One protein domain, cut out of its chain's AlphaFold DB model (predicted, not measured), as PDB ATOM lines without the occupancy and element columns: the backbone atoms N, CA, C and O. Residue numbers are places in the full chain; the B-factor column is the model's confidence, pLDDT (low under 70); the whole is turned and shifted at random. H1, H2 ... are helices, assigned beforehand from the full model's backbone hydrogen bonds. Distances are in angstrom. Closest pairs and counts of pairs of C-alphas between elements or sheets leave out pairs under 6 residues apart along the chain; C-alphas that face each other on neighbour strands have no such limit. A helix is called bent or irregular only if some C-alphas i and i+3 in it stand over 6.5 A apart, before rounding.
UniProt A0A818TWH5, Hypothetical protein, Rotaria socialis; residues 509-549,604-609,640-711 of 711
ATOM      1  N   HIS A 509     -13.963  14.584  24.421       64.56
ATOM      2  CA  HIS A 509     -14.731  15.825  24.423       64.56
ATOM      3  C   HIS A 509     -15.421  16.080  23.082       64.56
ATOM      4  O   HIS A 509     -16.481  16.689  23.087       64.56
ATOM      5  N   THR A 510     -14.866  15.599  21.965       59.47
ATOM      6  CA  THR A 510     -15.411  15.778  20.610       59.47
ATOM      7  C   THR A 510     -16.220  14.588  20.116       59.47
ATOM      8  O   THR A 510     -17.036  14.769  19.222       59.47
ATOM      9  N   GLU A 511     -16.063  13.404  20.712       59.59
ATOM     10  CA  GLU A 511     -16.777  12.175  20.340       59.59
ATOM     11  C   GLU A 511     -18.299  12.378  20.361       59.59
ATOM     12  O   GLU A 511     -18.977  12.113  19.371       59.59
ATOM     13  N   ARG A 512     -18.833  12.984  21.435       61.09
ATOM     14  CA  ARG A 512     -20.261  13.345  21.514       61.09
ATOM     15  C   ARG A 512     -20.686  14.337  20.430       61.09
ATOM     16  O   ARG A 512     -21.807  14.244  19.938       61.09
ATOM     17  N   TYR A 513     -19.814  15.280  20.068       61.28
ATOM     18  CA  TYR A 513     -20.113  16.279  19.040       61.28
ATOM     19  C   TYR A 513     -20.121  15.641  17.650       61.28
ATOM     20  O   TYR A 513     -21.043  15.880  16.879       61.28
ATOM     21  N   ILE A 514     -19.162  14.759  17.367       59.59
ATOM     22  CA  ILE A 514     -19.073  14.028  16.101       59.59
ATOM     23  C   ILE A 514     -20.283  13.119  15.922       59.59
ATOM     24  O   ILE A 514     -20.866  13.141  14.846       59.59
ATOM     25  N   SER A 515     -20.732  12.408  16.959       57.03
ATOM     26  CA  SER A 515     -21.969  11.619  16.876       57.03
ATOM     27  C   SER A 515     -23.184  12.486  16.524       57.03
ATOM     28  O   SER A 515     -23.910  12.145  15.599       57.03
ATOM     29  N   SER A 516     -23.357  13.653  17.160       57.75
ATOM     30  CA  SER A 516     -24.483  14.554  16.849       57.75
ATOM     31  C   SER A 516     -24.419  15.187  15.451       57.75
ATOM     32  O   SER A 516     -25.449  15.389  14.808       57.75
ATOM     33  N   VAL A 517     -23.213  15.480  14.950       54.56
ATOM     34  CA  VAL A 517     -22.994  16.063  13.616       54.56
ATOM     35  C   VAL A 517     -23.139  14.999  12.519       54.56
ATOM     36  O   VAL A 517     -23.726  15.267  11.473       54.56
ATOM     37  N   LEU A 518     -22.671  13.770  12.757       54.41
ATOM     38  CA  LEU A 518     -22.843  12.637  11.837       54.41
ATOM     39  C   LEU A 518     -24.292  12.128  11.788       54.41
ATOM     40  O   LEU A 518     -24.718  11.610  10.763       54.41
ATOM     41  N   GLU A 519     -25.065  12.274  12.868       54.94
ATOM     42  CA  GLU A 519     -26.500  11.952  12.875       54.94
ATOM     43  C   GLU A 519     -27.332  12.972  12.082       54.94
ATOM     44  O   GLU A 519     -28.340  12.617  11.471       54.94
ATOM     45  N   THR A 520     -26.919  14.243  12.079       51.72
ATOM     46  CA  THR A 520     -27.637  15.344  11.413       51.72
ATOM     47  C   THR A 520     -27.240  15.511   9.949       51.72
ATOM     48  O   THR A 520     -28.067  15.900   9.119       51.72
ATOM     49  N   THR A 521     -25.998  15.181   9.602       49.56
ATOM     50  CA  THR A 521     -25.486  15.268   8.238       49.56
ATOM     51  C   THR A 521     -25.326  13.869   7.659       49.56
ATOM     52  O   THR A 521     -24.559  13.055   8.149       49.56
ATOM     53  N   ASN A 522     -26.054  13.571   6.581       48.41
ATOM     54  CA  ASN A 522     -26.028  12.293   5.852       48.41
ATOM     55  C   ASN A 522     -24.693  12.091   5.081       48.41
ATOM     56  O   ASN A 522     -24.662  11.659   3.928       48.41
ATOM     57  N   ILE A 523     -23.578  12.510   5.680       52.22
ATOM     58  CA  ILE A 523     -22.223  12.427   5.158       52.22
ATOM     59  C   ILE A 523     -21.719  11.047   5.556       52.22
ATOM     60  O   ILE A 523     -21.432  10.780   6.720       52.22
ATOM     61  N   GLY A 524     -21.641  10.142   4.579       47.66
ATOM     62  CA  GLY A 524     -21.028   8.838   4.798       47.66
ATOM     63  C   GLY A 524     -19.641   9.001   5.424       47.66
ATOM     64  O   GLY A 524     -18.898   9.913   5.063       47.66
ATOM     65  N   SER A 525     -19.299   8.093   6.333       47.94
ATOM     66  CA  SER A 525     -18.089   8.019   7.170       47.94
ATOM     67  C   SER A 525     -16.724   8.086   6.452       47.94
ATOM     68  O   SER A 525     -15.699   7.822   7.068       47.94
ATOM     69  N   ASN A 526     -16.677   8.405   5.157       49.84
ATOM     70  CA  ASN A 526     -15.528   8.219   4.272       49.84
ATOM     71  C   ASN A 526     -14.805   9.520   3.866       49.84
ATOM     72  O   ASN A 526     -13.951   9.467   2.981       49.84
ATOM     73  N   LYS A 527     -15.120  10.689   4.448       62.56
ATOM     74  CA  LYS A 527     -14.417  11.956   4.133       62.56
ATOM     75  C   LYS A 527     -14.092  12.789   5.389       62.56
ATOM     76  O   LYS A 527     -14.900  13.636   5.768       62.56
ATOM     77  N   PRO A 528     -12.896  12.629   5.993       62.81
ATOM     78  CA  PRO A 528     -12.494  13.323   7.227       62.81
ATOM     79  C   PRO A 528     -12.501  14.853   7.102       62.81
ATOM     80  O   PRO A 528     -12.933  15.557   8.008       62.81
ATOM     81  N   LEU A 529     -12.098  15.380   5.944       67.56
ATOM     82  CA  LEU A 529     -12.105  16.823   5.675       67.56
ATOM     83  C   LEU A 529     -13.520  17.402   5.480       67.56
ATOM     84  O   LEU A 529     -13.725  18.589   5.698       67.56
ATOM     85  N   GLY A 530     -14.516  16.583   5.124       65.94
ATOM     86  CA  GLY A 530     -15.915  17.028   5.078       65.94
ATOM     87  C   GLY A 530     -16.497  17.264   6.475       65.94
ATOM     88  O   GLY A 530     -17.308  18.165   6.664       65.94
ATOM     89  N   ILE A 531     -16.022  16.510   7.472       66.38
ATOM     90  CA  ILE A 531     -16.363  16.726   8.885       66.38
ATOM     91  C   ILE A 531     -15.816  18.082   9.350       66.38
ATOM     92  O   ILE A 531     -16.498  18.806  10.067       66.38
ATOM     93  N   ALA A 532     -14.617  18.464   8.900       69.75
ATOM     94  CA  ALA A 532     -14.007  19.744   9.251       69.75
ATOM     95  C   ALA A 532     -14.834  20.956   8.777       69.75
ATOM     96  O   ALA A 532     -14.963  21.924   9.526       69.75
ATOM     97  N   ASP A 533     -15.431  20.891   7.580       73.56
ATOM     98  CA  ASP A 533     -16.339  21.935   7.076       73.56
ATOM     99  C   ASP A 533     -17.576  22.086   7.968       73.56
ATOM    100  O   ASP A 533     -18.010  23.201   8.267       73.56
ATOM    101  N   GLU A 534     -18.139  20.970   8.425       72.81
ATOM    102  CA  GLU A 534     -19.327  20.991   9.274       72.81
ATOM    103  C   GLU A 534     -19.013  21.484  10.689       72.81
ATOM    104  O   GLU A 534     -19.760  22.282  11.248       72.81
ATOM    105  N   PHE A 535     -17.848  21.112  11.224       72.00
ATOM    106  CA  PHE A 535     -17.317  21.681  12.462       72.00
ATOM    107  C   PHE A 535     -17.168  23.199  12.365       72.00
ATOM    108  O   PHE A 535     -17.581  23.922  13.271       72.00
ATOM    109  N   CYS A 536     -16.615  23.695  11.259       77.06
ATOM    110  CA  CYS A 536     -16.499  25.129  11.035       77.06
ATOM    111  C   CYS A 536     -17.880  25.805  11.050       77.06
ATOM    112  O   CYS A 536     -18.057  26.808  11.735       77.06
ATOM    113  N   LYS A 537     -18.890  25.238  10.383       76.31
ATOM    114  CA  LYS A 537     -20.250  25.808  10.388       76.31
ATOM    115  C   LYS A 537     -20.924  25.772  11.755       76.31
ATOM    116  O   LYS A 537     -21.573  26.748  12.116       76.31
ATOM    117  N   GLU A 538     -20.780  24.674  12.488       74.50
ATOM    118  CA  GLU A 538     -21.412  24.472  13.795       74.50
ATOM    119  C   GLU A 538     -20.810  25.396  14.867       74.50
ATOM    120  O   GLU A 538     -21.540  25.972  15.674       74.50
ATOM    121  N   PHE A 539     -19.480  25.558  14.880       75.19
ATOM    122  CA  PHE A 539     -18.784  26.321  15.923       75.19
ATOM    123  C   PHE A 539     -18.535  27.792  15.571       75.19
ATOM    124  O   PHE A 539     -18.516  28.633  16.470       75.19
ATOM    125  N   ILE A 540     -18.323  28.111  14.290       76.31
ATOM    126  CA  ILE A 540     -18.037  29.479  13.825       76.31
ATOM    127  C   ILE A 540     -19.322  30.116  13.293       76.31
ATOM    128  O   ILE A 540     -19.678  31.221  13.700       76.31
ATOM    129  N   GLY A 541     -20.043  29.399  12.427       72.69
ATOM    130  CA  GLY A 541     -21.355  29.794  11.914       72.69
ATOM    131  C   GLY A 541     -21.551  29.510  10.422       72.69
ATOM    132  O   GLY A 541     -20.605  29.404   9.643       72.69
ATOM    133  N   HIS A 542     -22.816  29.451   9.991       70.75
ATOM    134  CA  HIS A 542     -23.209  29.131   8.607       70.75
ATOM    135  C   HIS A 542     -22.820  30.176   7.544       70.75
ATOM    136  O   HIS A 542     -23.041  29.946   6.356       70.75
ATOM    137  N   PHE A 543     -22.287  31.332   7.944       71.69
ATOM    138  CA  PHE A 543     -21.804  32.361   7.018       71.69
ATOM    139  C   PHE A 543     -20.437  32.015   6.411       71.69
ATOM    140  O   PHE A 543     -20.053  32.607   5.403       71.69
ATOM    141  N   MET A 544     -19.714  31.063   7.003       74.88
ATOM    142  CA  MET A 544     -18.449  30.570   6.480       74.88
ATOM    143  C   MET A 544     -18.685  29.658   5.271       74.88
ATOM    144  O   MET A 544     -19.475  28.712   5.334       74.88
ATOM    145  N   GLN A 545     -17.998  29.934   4.161       74.44
ATOM    146  CA  GLN A 545     -18.008  29.043   2.998       74.44
ATOM    147  C   GLN A 545     -17.224  27.757   3.292       74.44
ATOM    148  O   GLN A 545     -16.286  27.770   4.091       74.44
ATOM    149  N   ASN A 546     -17.599  26.651   2.636       72.50
ATOM    150  CA  ASN A 546     -16.884  25.379   2.772       72.50
ATOM    151  C   ASN A 546     -15.410  25.560   2.374       72.50
ATOM    152  O   ASN A 546     -15.114  26.136   1.328       72.50
ATOM    153  N   LEU A 547     -14.499  25.052   3.202       73.56
ATOM    154  CA  LEU A 547     -13.058  25.104   2.969       73.56
ATOM    155  C   LEU A 547     -12.567  23.914   2.141       73.56
ATOM    156  O   LEU A 547     -11.600  24.053   1.392       73.56
ATOM    157  N   TYR A 548     -13.187  22.740   2.304       70.38
ATOM    158  CA  TYR A 548     -12.654  21.481   1.771       70.38
ATOM    159  C   TYR A 548     -13.533  20.822   0.716       70.38
ATOM    160  O   TYR A 548     -13.004  20.134  -0.166       70.38
ATOM    161  N   SER A 549     -14.847  20.984   0.830       63.34
ATOM    162  CA  SER A 549     -15.820  20.413  -0.095       63.34
ATOM    163  C   SER A 549     -15.834  21.197  -1.406       63.34
ATOM    164  O   SER A 549     -16.105  22.395  -1.405       63.34
ATOM    165  N   TYR A 604      -2.000  23.163  -3.118       72.50
ATOM    166  CA  TYR A 604      -2.320  23.246  -1.697       72.50
ATOM    167  C   TYR A 604      -1.259  24.097  -0.999       72.50
ATOM    168  O   TYR A 604      -0.128  23.654  -0.775       72.50
ATOM    169  N   SER A 605      -1.603  25.356  -0.743       84.88
ATOM    170  CA  SER A 605      -0.637  26.384  -0.379       84.88
ATOM    171  C   SER A 605      -0.134  26.190   1.049       84.88
ATOM    172  O   SER A 605      -0.803  25.599   1.897       84.88
ATOM    173  N   GLN A 606       1.053  26.723   1.354       85.00
ATOM    174  CA  GLN A 606       1.602  26.656   2.713       85.00
ATOM    175  C   GLN A 606       0.662  27.289   3.754       85.00
ATOM    176  O   GLN A 606       0.507  26.744   4.845       85.00
ATOM    177  N   GLN A 607      -0.014  28.391   3.410       88.94
ATOM    178  CA  GLN A 607      -0.983  29.035   4.302       88.94
ATOM    179  C   GLN A 607      -2.223  28.163   4.546       88.94
ATOM    180  O   GLN A 607      -2.713  28.121   5.671       88.94
ATOM    181  N   GLU A 608      -2.703  27.416   3.546       87.25
ATOM    182  CA  GLU A 608      -3.801  26.455   3.732       87.25
ATOM    183  C   GLU A 608      -3.381  25.282   4.623       87.25
ATOM    184  O   GLU A 608      -4.134  24.902   5.517       87.25
ATOM    185  N   LYS A 609      -2.153  24.769   4.469       89.50
ATOM    186  CA  LYS A 609      -1.598  23.730   5.356       89.50
ATOM    187  C   LYS A 609      -1.521  24.201   6.809       89.50
ATOM    188  O   LYS A 609      -1.983  23.502   7.708       89.50
ATOM    189  N   ALA A 640      -7.265  33.975  15.623       93.62
ATOM    190  CA  ALA A 640      -7.425  34.106  17.066       93.62
ATOM    191  C   ALA A 640      -8.899  34.294  17.474       93.62
ATOM    192  O   ALA A 640      -9.368  33.637  18.404       93.62
ATOM    193  N   LEU A 641      -9.670  35.103  16.736       92.00
ATOM    194  CA  LEU A 641     -11.114  35.244  16.964       92.00
ATOM    195  C   LEU A 641     -11.870  33.924  16.736       92.00
ATOM    196  O   LEU A 641     -12.714  33.561  17.555       92.00
ATOM    197  N   ILE A 642     -11.529  33.173  15.682       90.94
ATOM    198  CA  ILE A 642     -12.091  31.838  15.418       90.94
ATOM    199  C   ILE A 642     -11.807  30.898  16.592       90.94
ATOM    200  O   ILE A 642     -12.729  30.263  17.099       90.94
ATOM    201  N   ALA A 643     -10.557  30.829  17.061       92.06
ATOM    202  CA  ALA A 643     -10.200  29.996  18.207       92.06
ATOM    203  C   ALA A 643     -11.004  30.388  19.454       92.06
ATOM    204  O   ALA A 643     -11.608  29.522  20.086       92.06
ATOM    205  N   SER A 644     -11.077  31.687  19.772       93.19
ATOM    206  CA  SER A 644     -11.869  32.187  20.904       93.19
ATOM    207  C   SER A 644     -13.334  31.752  20.807       93.19
ATOM    208  O   SER A 644     -13.897  31.239  21.777       93.19
ATOM    209  N   ARG A 645     -13.946  31.872  19.621       89.38
ATOM    210  CA  ARG A 645     -15.335  31.459  19.378       89.38
ATOM    211  C   ARG A 645     -15.535  29.963  19.627       89.38
ATOM    212  O   ARG A 645     -16.453  29.595  20.363       89.38
ATOM    213  N   VAL A 646     -14.660  29.121  19.077       87.25
ATOM    214  CA  VAL A 646     -14.718  27.659  19.242       87.25
ATOM    215  C   VAL A 646     -14.573  27.269  20.717       87.25
ATOM    216  O   VAL A 646     -15.378  26.493  21.233       87.25
ATOM    217  N   TYR A 647     -13.613  27.853  21.438       88.44
ATOM    218  CA  TYR A 647     -13.415  27.576  22.864       88.44
ATOM    219  C   TYR A 647     -14.586  28.061  23.738       88.44
ATOM    220  O   TYR A 647     -14.980  27.360  24.677       88.44
ATOM    221  N   LYS A 648     -15.216  29.199  23.405       88.38
ATOM    222  CA  LYS A 648     -16.469  29.648  24.045       88.38
ATOM    223  C   LYS A 648     -17.593  28.630  23.837       88.38
ATOM    224  O   LYS A 648     -18.311  28.322  24.787       88.38
ATOM    225  N   GLU A 649     -17.733  28.064  22.640       84.31
ATOM    226  CA  GLU A 649     -18.717  27.004  22.380       84.31
ATOM    227  C   GLU A 649     -18.400  25.703  23.137       84.31
ATOM    228  O   GLU A 649     -19.304  25.103  23.724       84.31
ATOM    229  N   PHE A 650     -17.128  25.303  23.239       82.94
ATOM    230  CA  PHE A 650     -16.724  24.169  24.082       82.94
ATOM    231  C   PHE A 650     -17.067  24.390  25.563       82.94
ATOM    232  O   PHE A 650     -17.555  23.471  26.225       82.94
ATOM    233  N   SER A 651     -16.870  25.608  26.078       84.75
ATOM    234  CA  SER A 651     -17.232  25.995  27.450       84.75
ATOM    235  C   SER A 651     -18.747  25.954  27.697       84.75
ATOM    236  O   SER A 651     -19.198  25.508  28.755       84.75
ATOM    237  N   LYS A 652     -19.567  26.361  26.720       83.81
ATOM    238  CA  LYS A 652     -21.038  26.304  26.833       83.81
ATOM    239  C   LYS A 652     -21.569  24.870  26.891       83.81
ATOM    240  O   LYS A 652     -22.540  24.618  27.601       83.81
ATOM    241  N   ARG A 653     -20.950  23.950  26.146       76.38
ATOM    242  CA  ARG A 653     -21.448  22.576  25.939       76.38
ATOM    243  C   ARG A 653     -20.876  21.544  26.924       76.38
ATOM    244  O   ARG A 653     -21.385  20.428  26.999       76.38
ATOM    245  N   THR A 654     -19.846  21.895  27.700       73.44
ATOM    246  CA  THR A 654     -19.253  21.011  28.718       73.44
ATOM    247  C   THR A 654     -19.907  21.158  30.096       73.44
ATOM    248  O   THR A 654     -20.106  22.262  30.603       73.44
ATOM    249  N   ASN A 655     -20.177  20.025  30.750       74.38
ATOM    250  CA  ASN A 655     -20.716  19.982  32.117       74.38
ATOM    251  C   ASN A 655     -19.619  19.886  33.195       74.38
ATOM    252  O   ASN A 655     -19.914  19.933  34.387       74.38
ATOM    253  N   ILE A 656     -18.351  19.726  32.798       76.50
ATOM    254  CA  ILE A 656     -17.223  19.572  33.727       76.50
ATOM    255  C   ILE A 656     -16.695  20.960  34.097       76.50
ATOM    256  O   ILE A 656     -16.131  21.652  33.252       76.50
ATOM    257  N   ILE A 657     -16.832  21.351  35.369       81.19
ATOM    258  CA  ILE A 657     -16.505  22.702  35.869       81.19
ATOM    259  C   ILE A 657     -15.054  23.099  35.566       81.19
ATOM    260  O   ILE A 657     -14.823  24.159  34.991       81.19
ATOM    261  N   HIS A 658     -14.084  22.243  35.901       78.19
ATOM    262  CA  HIS A 658     -12.666  22.533  35.662       78.19
ATOM    263  C   HIS A 658     -12.380  22.751  34.169       78.19
ATOM    264  O   HIS A 658     -11.742  23.721  33.782       78.19
ATOM    265  N   PHE A 659     -12.906  21.875  33.310       78.25
ATOM    266  CA  PHE A 659     -12.730  21.988  31.862       78.25
ATOM    267  C   PHE A 659     -13.389  23.257  31.305       78.25
ATOM    268  O   PHE A 659     -12.816  23.932  30.454       78.25
ATOM    269  N   LYS A 660     -14.565  23.627  31.827       83.00
ATOM    270  CA  LYS A 660     -15.255  24.874  31.488       83.00
ATOM    271  C   LYS A 660     -14.407  26.107  31.811       83.00
ATOM    272  O   LYS A 660     -14.308  27.013  30.985       83.00
ATOM    273  N   GLN A 661     -13.780  26.128  32.988       86.38
ATOM    274  CA  GLN A 661     -12.878  27.204  33.402       86.38
ATOM    275  C   GLN A 661     -11.663  27.296  32.476       86.38
ATOM    276  O   GLN A 661     -11.383  28.378  31.966       86.38
ATOM    277  N   THR A 662     -11.008  26.165  32.183       86.31
ATOM    278  CA  THR A 662      -9.868  26.124  31.254       86.31
ATOM    279  C   THR A 662     -10.247  26.670  29.876       86.31
ATOM    280  O   THR A 662      -9.576  27.564  29.378       86.31
ATOM    281  N   MET A 663     -11.353  26.207  29.281       87.62
ATOM    282  CA  MET A 663     -11.767  26.653  27.942       87.62
ATOM    283  C   MET A 663     -12.165  28.131  27.894       87.62
ATOM    284  O   MET A 663     -11.901  28.804  26.901       87.62
ATOM    285  N   THR A 664     -12.768  28.652  28.964       89.94
ATOM    286  CA  THR A 664     -13.115  30.080  29.053       89.94
ATOM    287  C   THR A 664     -11.855  30.940  29.133       89.94
ATOM    288  O   THR A 664     -11.708  31.864  28.340       89.94
ATOM    289  N   SER A 665     -10.904  30.566  29.997       93.06
ATOM    290  CA  SER A 665      -9.601  31.237  30.109       93.06
ATOM    291  C   SER A 665      -8.848  31.228  28.777       93.06
ATOM    292  O   SER A 665      -8.365  32.261  28.326       93.06
ATOM    293  N   THR A 666      -8.794  30.080  28.094       91.56
ATOM    294  CA  THR A 666      -8.164  29.976  26.773       91.56
ATOM    295  C   THR A 666      -8.842  30.876  25.739       91.56
ATOM    296  O   THR A 666      -8.166  31.506  24.925       91.56
ATOM    297  N   ALA A 667     -10.176  30.953  25.742       93.25
ATOM    298  CA  ALA A 667     -10.895  31.814  24.813       93.25
ATOM    299  C   ALA A 667     -10.579  33.302  25.032       93.25
ATOM    300  O   ALA A 667     -10.427  34.037  24.053       93.25
ATOM    301  N   GLU A 668     -10.469  33.728  26.292       94.19
ATOM    302  CA  GLU A 668     -10.092  35.092  26.675       94.19
ATOM    303  C   GLU A 668      -8.655  35.419  26.249       94.19
ATOM    304  O   GLU A 668      -8.409  36.505  25.730       94.19
ATOM    305  N   GLU A 669      -7.716  34.474  26.373       94.69
ATOM    306  CA  GLU A 669      -6.337  34.649  25.895       94.69
ATOM    307  C   GLU A 669      -6.272  34.914  24.383       94.69
ATOM    308  O   GLU A 669      -5.577  35.833  23.942       94.69
ATOM    309  N   PHE A 670      -7.001  34.137  23.573       94.69
ATOM    310  CA  PHE A 670      -7.050  34.355  22.123       94.69
ATOM    311  C   PHE A 670      -7.770  35.658  21.750       94.69
ATOM    312  O   PHE A 670      -7.362  36.335  20.806       94.69
ATOM    313  N   GLU A 671      -8.811  36.040  22.492       93.44
ATOM    314  CA  GLU A 671      -9.492  37.322  22.296       93.44
ATOM    315  C   GLU A 671      -8.553  38.495  22.598       93.44
ATOM    316  O   GLU A 671      -8.403  39.393  21.769       93.44
ATOM    317  N   LEU A 672      -7.842  38.444  23.725       94.50
ATOM    318  CA  LEU A 672      -6.837  39.437  24.093       94.50
ATOM    319  C   LEU A 672      -5.720  39.524  23.047       94.50
ATOM    320  O   LEU A 672      -5.308  40.624  22.679       94.50
ATOM    321  N   TYR A 673      -5.257  38.386  22.520       94.06
ATOM    322  CA  TYR A 673      -4.286  38.362  21.426       94.06
ATOM    323  C   TYR A 673      -4.813  39.102  20.185       94.06
ATOM    324  O   TYR A 673      -4.110  39.950  19.635       94.06
ATOM    325  N   ALA A 674      -6.058  38.839  19.773       92.44
ATOM    326  CA  ALA A 674      -6.677  39.517  18.634       92.44
ATOM    327  C   ALA A 674      -6.814  41.032  18.863       92.44
ATOM    328  O   ALA A 674      -6.494  41.814  17.964       92.44
ATOM    329  N   VAL A 675      -7.234  41.451  20.063       92.25
ATOM    330  CA  VAL A 675      -7.326  42.871  20.445       92.25
ATOM    331  C   VAL A 675      -5.957  43.542  20.375       92.25
ATOM    332  O   VAL A 675      -5.830  44.602  19.769       92.25
ATOM    333  N   ASN A 676      -4.917  42.909  20.919       93.69
ATOM    334  CA  ASN A 676      -3.562  43.456  20.892       93.69
ATOM    335  C   ASN A 676      -3.024  43.594  19.461       93.69
ATOM    336  O   ASN A 676      -2.407  44.608  19.140       93.69
ATOM    337  N   CYS A 677      -3.291  42.621  18.579       90.75
ATOM    338  CA  CYS A 677      -2.937  42.729  17.163       90.75
ATOM    339  C   CYS A 677      -3.639  43.912  16.483       90.75
ATOM    340  O   CYS A 677      -2.995  44.658  15.750       90.75
ATOM    341  N   ILE A 678      -4.940  44.099  16.731       90.62
ATOM    342  CA  ILE A 678      -5.704  45.216  16.160       90.62
ATOM    343  C   ILE A 678      -5.188  46.553  16.688       90.62
ATOM    344  O   ILE A 678      -4.966  47.455  15.886       90.62
ATOM    345  N   ASN A 679      -4.960  46.673  17.997       92.06
ATOM    346  CA  ASN A 679      -4.453  47.901  18.611       92.06
ATOM    347  C   ASN A 679      -3.083  48.279  18.041       92.06
ATOM    348  O   ASN A 679      -2.895  49.420  17.635       92.06
ATOM    349  N   ALA A 680      -2.169  47.314  17.898       91.62
ATOM    350  CA  ALA A 680      -0.871  47.551  17.271       91.62
ATOM    351  C   ALA A 680      -1.002  48.004  15.803       91.62
ATOM    352  O   ALA A 680      -0.277  48.889  15.357       91.62
ATOM    353  N   CYS A 681      -1.940  47.433  15.036       90.31
ATOM    354  CA  CYS A 681      -2.221  47.899  13.676       90.31
ATOM    355  C   CYS A 681      -2.832  49.307  13.656       90.31
ATOM    356  O   CYS A 681      -2.489  50.097  12.781       90.31
ATOM    357  N   TYR A 682      -3.721  49.617  14.599       92.19
ATOM    358  CA  TYR A 682      -4.404  50.904  14.707       92.19
ATOM    359  C   TYR A 682      -3.441  52.034  15.087       92.19
ATOM    360  O   TYR A 682      -3.509  53.111  14.503       92.19
ATOM    361  N   GLU A 683      -2.501  51.768  15.998       94.25
ATOM    362  CA  GLU A 683      -1.423  52.698  16.358       94.25
ATOM    363  C   GLU A 683      -0.506  53.028  15.169       94.25
ATOM    364  O   GLU A 683       0.008  54.142  15.080       94.25
ATOM    365  N   LEU A 684      -0.307  52.076  14.248       93.38
ATOM    366  CA  LEU A 684       0.498  52.281  13.040       93.38
ATOM    367  C   LEU A 684      -0.270  53.022  11.936       93.38
ATOM    368  O   LEU A 684       0.271  53.945  11.328       93.38
ATOM    369  N   ASP A 685      -1.496  52.591  11.634       94.12
ATOM    370  CA  ASP A 685      -2.365  53.197  10.621       94.12
ATOM    371  C   ASP A 685      -3.834  52.842  10.897       94.12
ATOM    372  O   ASP A 685      -4.317  51.752  10.568       94.12
ATOM    373  N   GLU A 686      -4.564  53.803  11.457       93.12
ATOM    374  CA  GLU A 686      -5.988  53.684  11.774       93.12
ATOM    375  C   GLU A 686      -6.842  53.261  10.566       93.12
ATOM    376  O   GLU A 686      -7.723  52.404  10.691       93.12
ATOM    377  N   LYS A 687      -6.598  53.829   9.377       90.38
ATOM    378  CA  LYS A 687      -7.434  53.556   8.198       90.38
ATOM    379  C   LYS A 687      -7.233  52.125   7.721       90.38
ATOM    380  O   LYS A 687      -8.211  51.414   7.487       90.38
ATOM    381  N   ARG A 688      -5.977  51.678   7.636       88.25
ATOM    382  CA  ARG A 688      -5.656  50.299   7.240       88.25
ATOM    383  C   ARG A 688      -6.081  49.278   8.289       88.25
ATOM    384  O   ARG A 688      -6.478  48.177   7.919       88.25
ATOM    385  N   ALA A 689      -6.041  49.623   9.575       87.69
ATOM    386  CA  ALA A 689      -6.554  48.762  10.637       87.69
ATOM    387  C   ALA A 689      -8.073  48.546  10.510       87.69
ATOM    388  O   ALA A 689      -8.543  47.410  10.594       87.69
ATOM    389  N   CYS A 690      -8.839  49.602  10.218       86.56
ATOM    390  CA  CYS A 690     -10.271  49.488   9.928       86.56
ATOM    391  C   CYS A 690     -10.544  48.627   8.679       86.56
ATOM    392  O   CYS A 690     -11.426  47.765   8.698       86.56
ATOM    393  N   GLU A 691      -9.763  48.803   7.607       87.56
ATOM    394  CA  GLU A 691      -9.861  47.969   6.400       87.56
ATOM    395  C   GLU A 691      -9.531  46.495   6.677       87.56
ATOM    396  O   GLU A 691     -10.223  45.609   6.175       87.56
ATOM    397  N   LEU A 692      -8.522  46.210   7.509       86.56
ATOM    398  CA  LEU A 692      -8.130  44.852   7.902       86.56
ATOM    399  C   LEU A 692      -9.296  44.089   8.546       86.56
ATOM    400  O   LEU A 692      -9.505  42.911   8.259       86.56
ATOM    401  N   ILE A 693     -10.058  44.765   9.405       85.75
ATOM    402  CA  ILE A 693     -11.187  44.182  10.133       85.75
ATOM    403  C   ILE A 693     -12.363  43.871   9.186       85.75
ATOM    404  O   ILE A 693     -13.037  42.847   9.347       85.75
ATOM    405  N   LEU A 694     -12.597  44.736   8.193       87.00
ATOM    406  CA  LEU A 694     -13.681  44.617   7.208       87.00
ATOM    407  C   LEU A 694     -13.338  43.697   6.028       87.00
ATOM    408  O   LEU A 694     -14.237  43.251   5.311       87.00
ATOM    409  N   ARG A 695     -12.053  43.414   5.807       87.38
ATOM    410  CA  ARG A 695     -11.575  42.589   4.699       87.38
ATOM    411  C   ARG A 695     -12.133  41.167   4.784       87.38
ATOM    412  O   ARG A 695     -12.068  40.516   5.823       87.38
ATOM    413  N   GLN A 696     -12.603  40.658   3.645       84.69
ATOM    414  CA  GLN A 696     -12.935  39.243   3.491       84.69
ATOM    415  C   GLN A 696     -11.659  38.404   3.414       84.69
ATOM    416  O   GLN A 696     -10.771  38.652   2.592       84.69
ATOM    417  N   ILE A 697     -11.577  37.400   4.279       85.62
ATOM    418  CA  ILE A 697     -10.417  36.525   4.394       85.62
ATOM    419  C   ILE A 697     -10.726  35.228   3.657       85.62
ATOM    420  O   ILE A 697     -11.389  34.329   4.175       85.62
ATOM    421  N   THR A 698     -10.215  35.130   2.431       82.19
ATOM    422  CA  THR A 698     -10.384  33.963   1.550       82.19
ATOM    423  C   THR A 698      -9.897  32.672   2.201       82.19
ATOM    424  O   THR A 698     -10.534  31.634   2.049       82.19
ATOM    425  N   LEU A 699      -8.818  32.751   2.989       83.38
ATOM    426  CA  LEU A 699      -8.234  31.612   3.694       83.38
ATOM    427  C   LEU A 699      -9.239  30.927   4.638       83.38
ATOM    428  O   LEU A 699      -9.176  29.713   4.800       83.38
ATOM    429  N   PHE A 700     -10.188  31.672   5.205       83.31
ATOM    430  CA  PHE A 700     -11.218  31.163   6.114       83.31
ATOM    431  C   PHE A 700     -12.626  31.234   5.500       83.31
ATOM    432  O   PHE A 700     -13.593  31.509   6.199       83.31
ATOM    433  N   GLY A 701     -12.768  31.012   4.190       79.38
ATOM    434  CA  GLY A 701     -14.093  30.921   3.564       79.38
ATOM    435  C   GLY A 701     -14.804  32.270   3.422       79.38
ATOM    436  O   GLY A 701     -16.020  32.347   3.585       79.38
ATOM    437  N   ASN A 702     -14.040  33.327   3.114       81.94
ATOM    438  CA  ASN A 702     -14.518  34.691   2.834       81.94
ATOM    439  C   ASN A 702     -15.228  35.400   4.003       81.94
ATOM    440  O   ASN A 702     -16.013  36.323   3.788       81.94
ATOM    441  N   ILE A 703     -14.910  35.017   5.239       84.56
ATOM    442  CA  ILE A 703     -15.424  35.666   6.453       84.56
ATOM    443  C   ILE A 703     -14.679  36.971   6.772       84.56
ATOM    444  O   ILE A 703     -13.524  37.151   6.374       84.56
ATOM    445  N   THR A 704     -15.320  37.863   7.528       86.06
ATOM    446  CA  THR A 704     -14.690  39.071   8.095       86.06
ATOM    447  C   THR A 704     -14.460  38.925   9.601       86.06
ATOM    448  O   THR A 704     -15.147  38.153  10.271       86.06
ATOM    449  N   CYS A 705     -13.519  39.689  10.168       85.00
ATOM    450  CA  CYS A 705     -13.240  39.630  11.611       85.00
ATOM    451  C   CYS A 705     -14.459  40.046  12.456       85.00
ATOM    452  O   CYS A 705     -14.670  39.511  13.540       85.00
ATOM    453  N   ILE A 706     -15.276  40.974  11.946       84.44
ATOM    454  CA  ILE A 706     -16.509  41.433  12.604       84.44
ATOM    455  C   ILE A 706     -17.539  40.308  12.691       84.44
ATOM    456  O   ILE A 706     -18.082  40.062  13.763       84.44
ATOM    457  N   GLN A 707     -17.758  39.574  11.596       82.19
ATOM    458  CA  GLN A 707     -18.731  38.476  11.567       82.19
ATOM    459  C   GLN A 707     -18.413  37.377  12.584       82.19
ATOM    460  O   GLN A 707     -19.326  36.775  13.138       82.19
ATOM    461  N   VAL A 708     -17.126  37.126  12.840       80.06
ATOM    462  CA  VAL A 708     -16.686  36.130  13.827       80.06
ATOM    463  C   VAL A 708     -16.915  36.610  15.266       80.06
ATOM    464  O   VAL A 708     -17.108  35.782  16.153       80.06
ATOM    465  N   ARG A 709     -16.891  37.929  15.508       72.88
ATOM    466  CA  ARG A 709     -17.024  38.529  16.845       72.88
ATOM    467  C   ARG A 709     -18.473  38.796  17.260       72.88
ATOM    468  O   ARG A 709     -18.783  38.633  18.434       72.88
ATOM    469  N   ASP A 710     -19.324  39.250  16.342       58.84
ATOM    470  CA  ASP A 710     -20.664  39.792  16.644       58.84
ATOM    471  C   ASP A 710     -21.720  38.733  17.059       58.84
ATOM    472  O   ASP A 710     -22.921  39.011  17.051       58.84
ATOM    473  N   ILE A 711     -21.301  37.516  17.440       46.28
ATOM    474  CA  ILE A 711     -22.143  36.366  17.829       46.28
ATOM    475  C   ILE A 711     -21.508  35.649  19.023       46.28
ATOM    476  O   ILE A 711     -22.252  35.226  19.940       46.28
TER     477      ILE A 711
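Overview. This is residues 509 to 549, 604 to 609 and 640 to 711 of the 711 residues of the protein "Hypothetical protein" of Rotaria socialis (UniProt A0A818TWH5). What would one see first? The long helix H5 makes one edge, with H4 folded back beside part of it, H6 folded back at its other end, and the small H7 bridging H4 and H6. H2 meets H4 with its last residue, Phe 539, alone, on the side of H4 away from H5, H1 stands nearly square to H2, and the short H3 is separate from the other helices. What is it made of, and how large is it? The printed part has 119 residues with seven named helices, H1 to H7 in order, and no named strand; its class is all helix. It is only just compact, close to loose, with a radius of gyration of the C-alphas of 16.2 A and spans of 48 by 38 by 25 A.

Along the chain. Where is the longest helix? H5 is residues 657 to 684, 41.1 A from C-alpha 657 at (-16.505, 22.702, 35.869) to C-alpha 684 at (0.498, 52.281, 13.040). Which helices come before it? H1 is residues 509 to 520, 18.3 A, beginning with C-alpha 509 at (-14.731, 15.825, 24.423), and is only just irregular: C-alphas 509 and 512 are 6.7 A apart. H2 is residues 528 to 539, 16.9 A; H3 is residues 606 to 609, 5.1 A; H4 is residues 640 to 653, 20.2 A. Which come after? H6 is residues 686 to 694, 12.7 A, and H7 is residues 705 to 709, 6.6 A.

Arrangement. What touches H5? H4 and H5 form a helical hairpin at a shallow tilt of 20 degrees, opposite ways, the closest C-alphas being those of Ser 644 and Ala 667, 4.0 A. H5 and H6 form another, at a steep tilt of 43 degrees, opposite ways; H5 touches H6 with residues 678 to 682 alone, closest at Tyr 682 and Ala 689, whose C-alphas are 5.1 A apart. What else meets H4, the hub? H7 touches residues 641 to 645 alone, with C-alphas of Leu 641 and Val 708 closest at 6.5 A, and H7 also touches H6. H2 only just touches H4, with 3 pairs of C-alphas within 8 A, and is about perpendicular at 80 degrees; the closest are Phe 539 and Val 646, 5.4 A between C-alphas. Where are H1 and H3? H1 is close to H2 but not clearly touching, with the closest C-alphas, of Val 517 and Glu 534, 7.5 A apart, and H1 and H4 are near each other. H3 touches no helix. Do the backbones hold helix spacing? Every O i to N i+4 pair is within hydrogen-bond range in H2, H4, H5, H6 and H7, and 7 of 8 are in H1, while H3 is too short for such a pair.

Size, cuts and confidence. Where is the chain cut? Residues 550 to 603 and 610 to 639 are not printed; the C-alphas across the gaps are 13.9 A and 16.7 A apart. Is any link long? Of the links printed whole, H4 to H5 and H5 to H6 are tight, and H1 to H2 and H6 to H7 are short. Where is confidence low? The mean pLDDT of the printed part is 78.6, and residues 509 to 532, 549 and 710 to 711 are under 70.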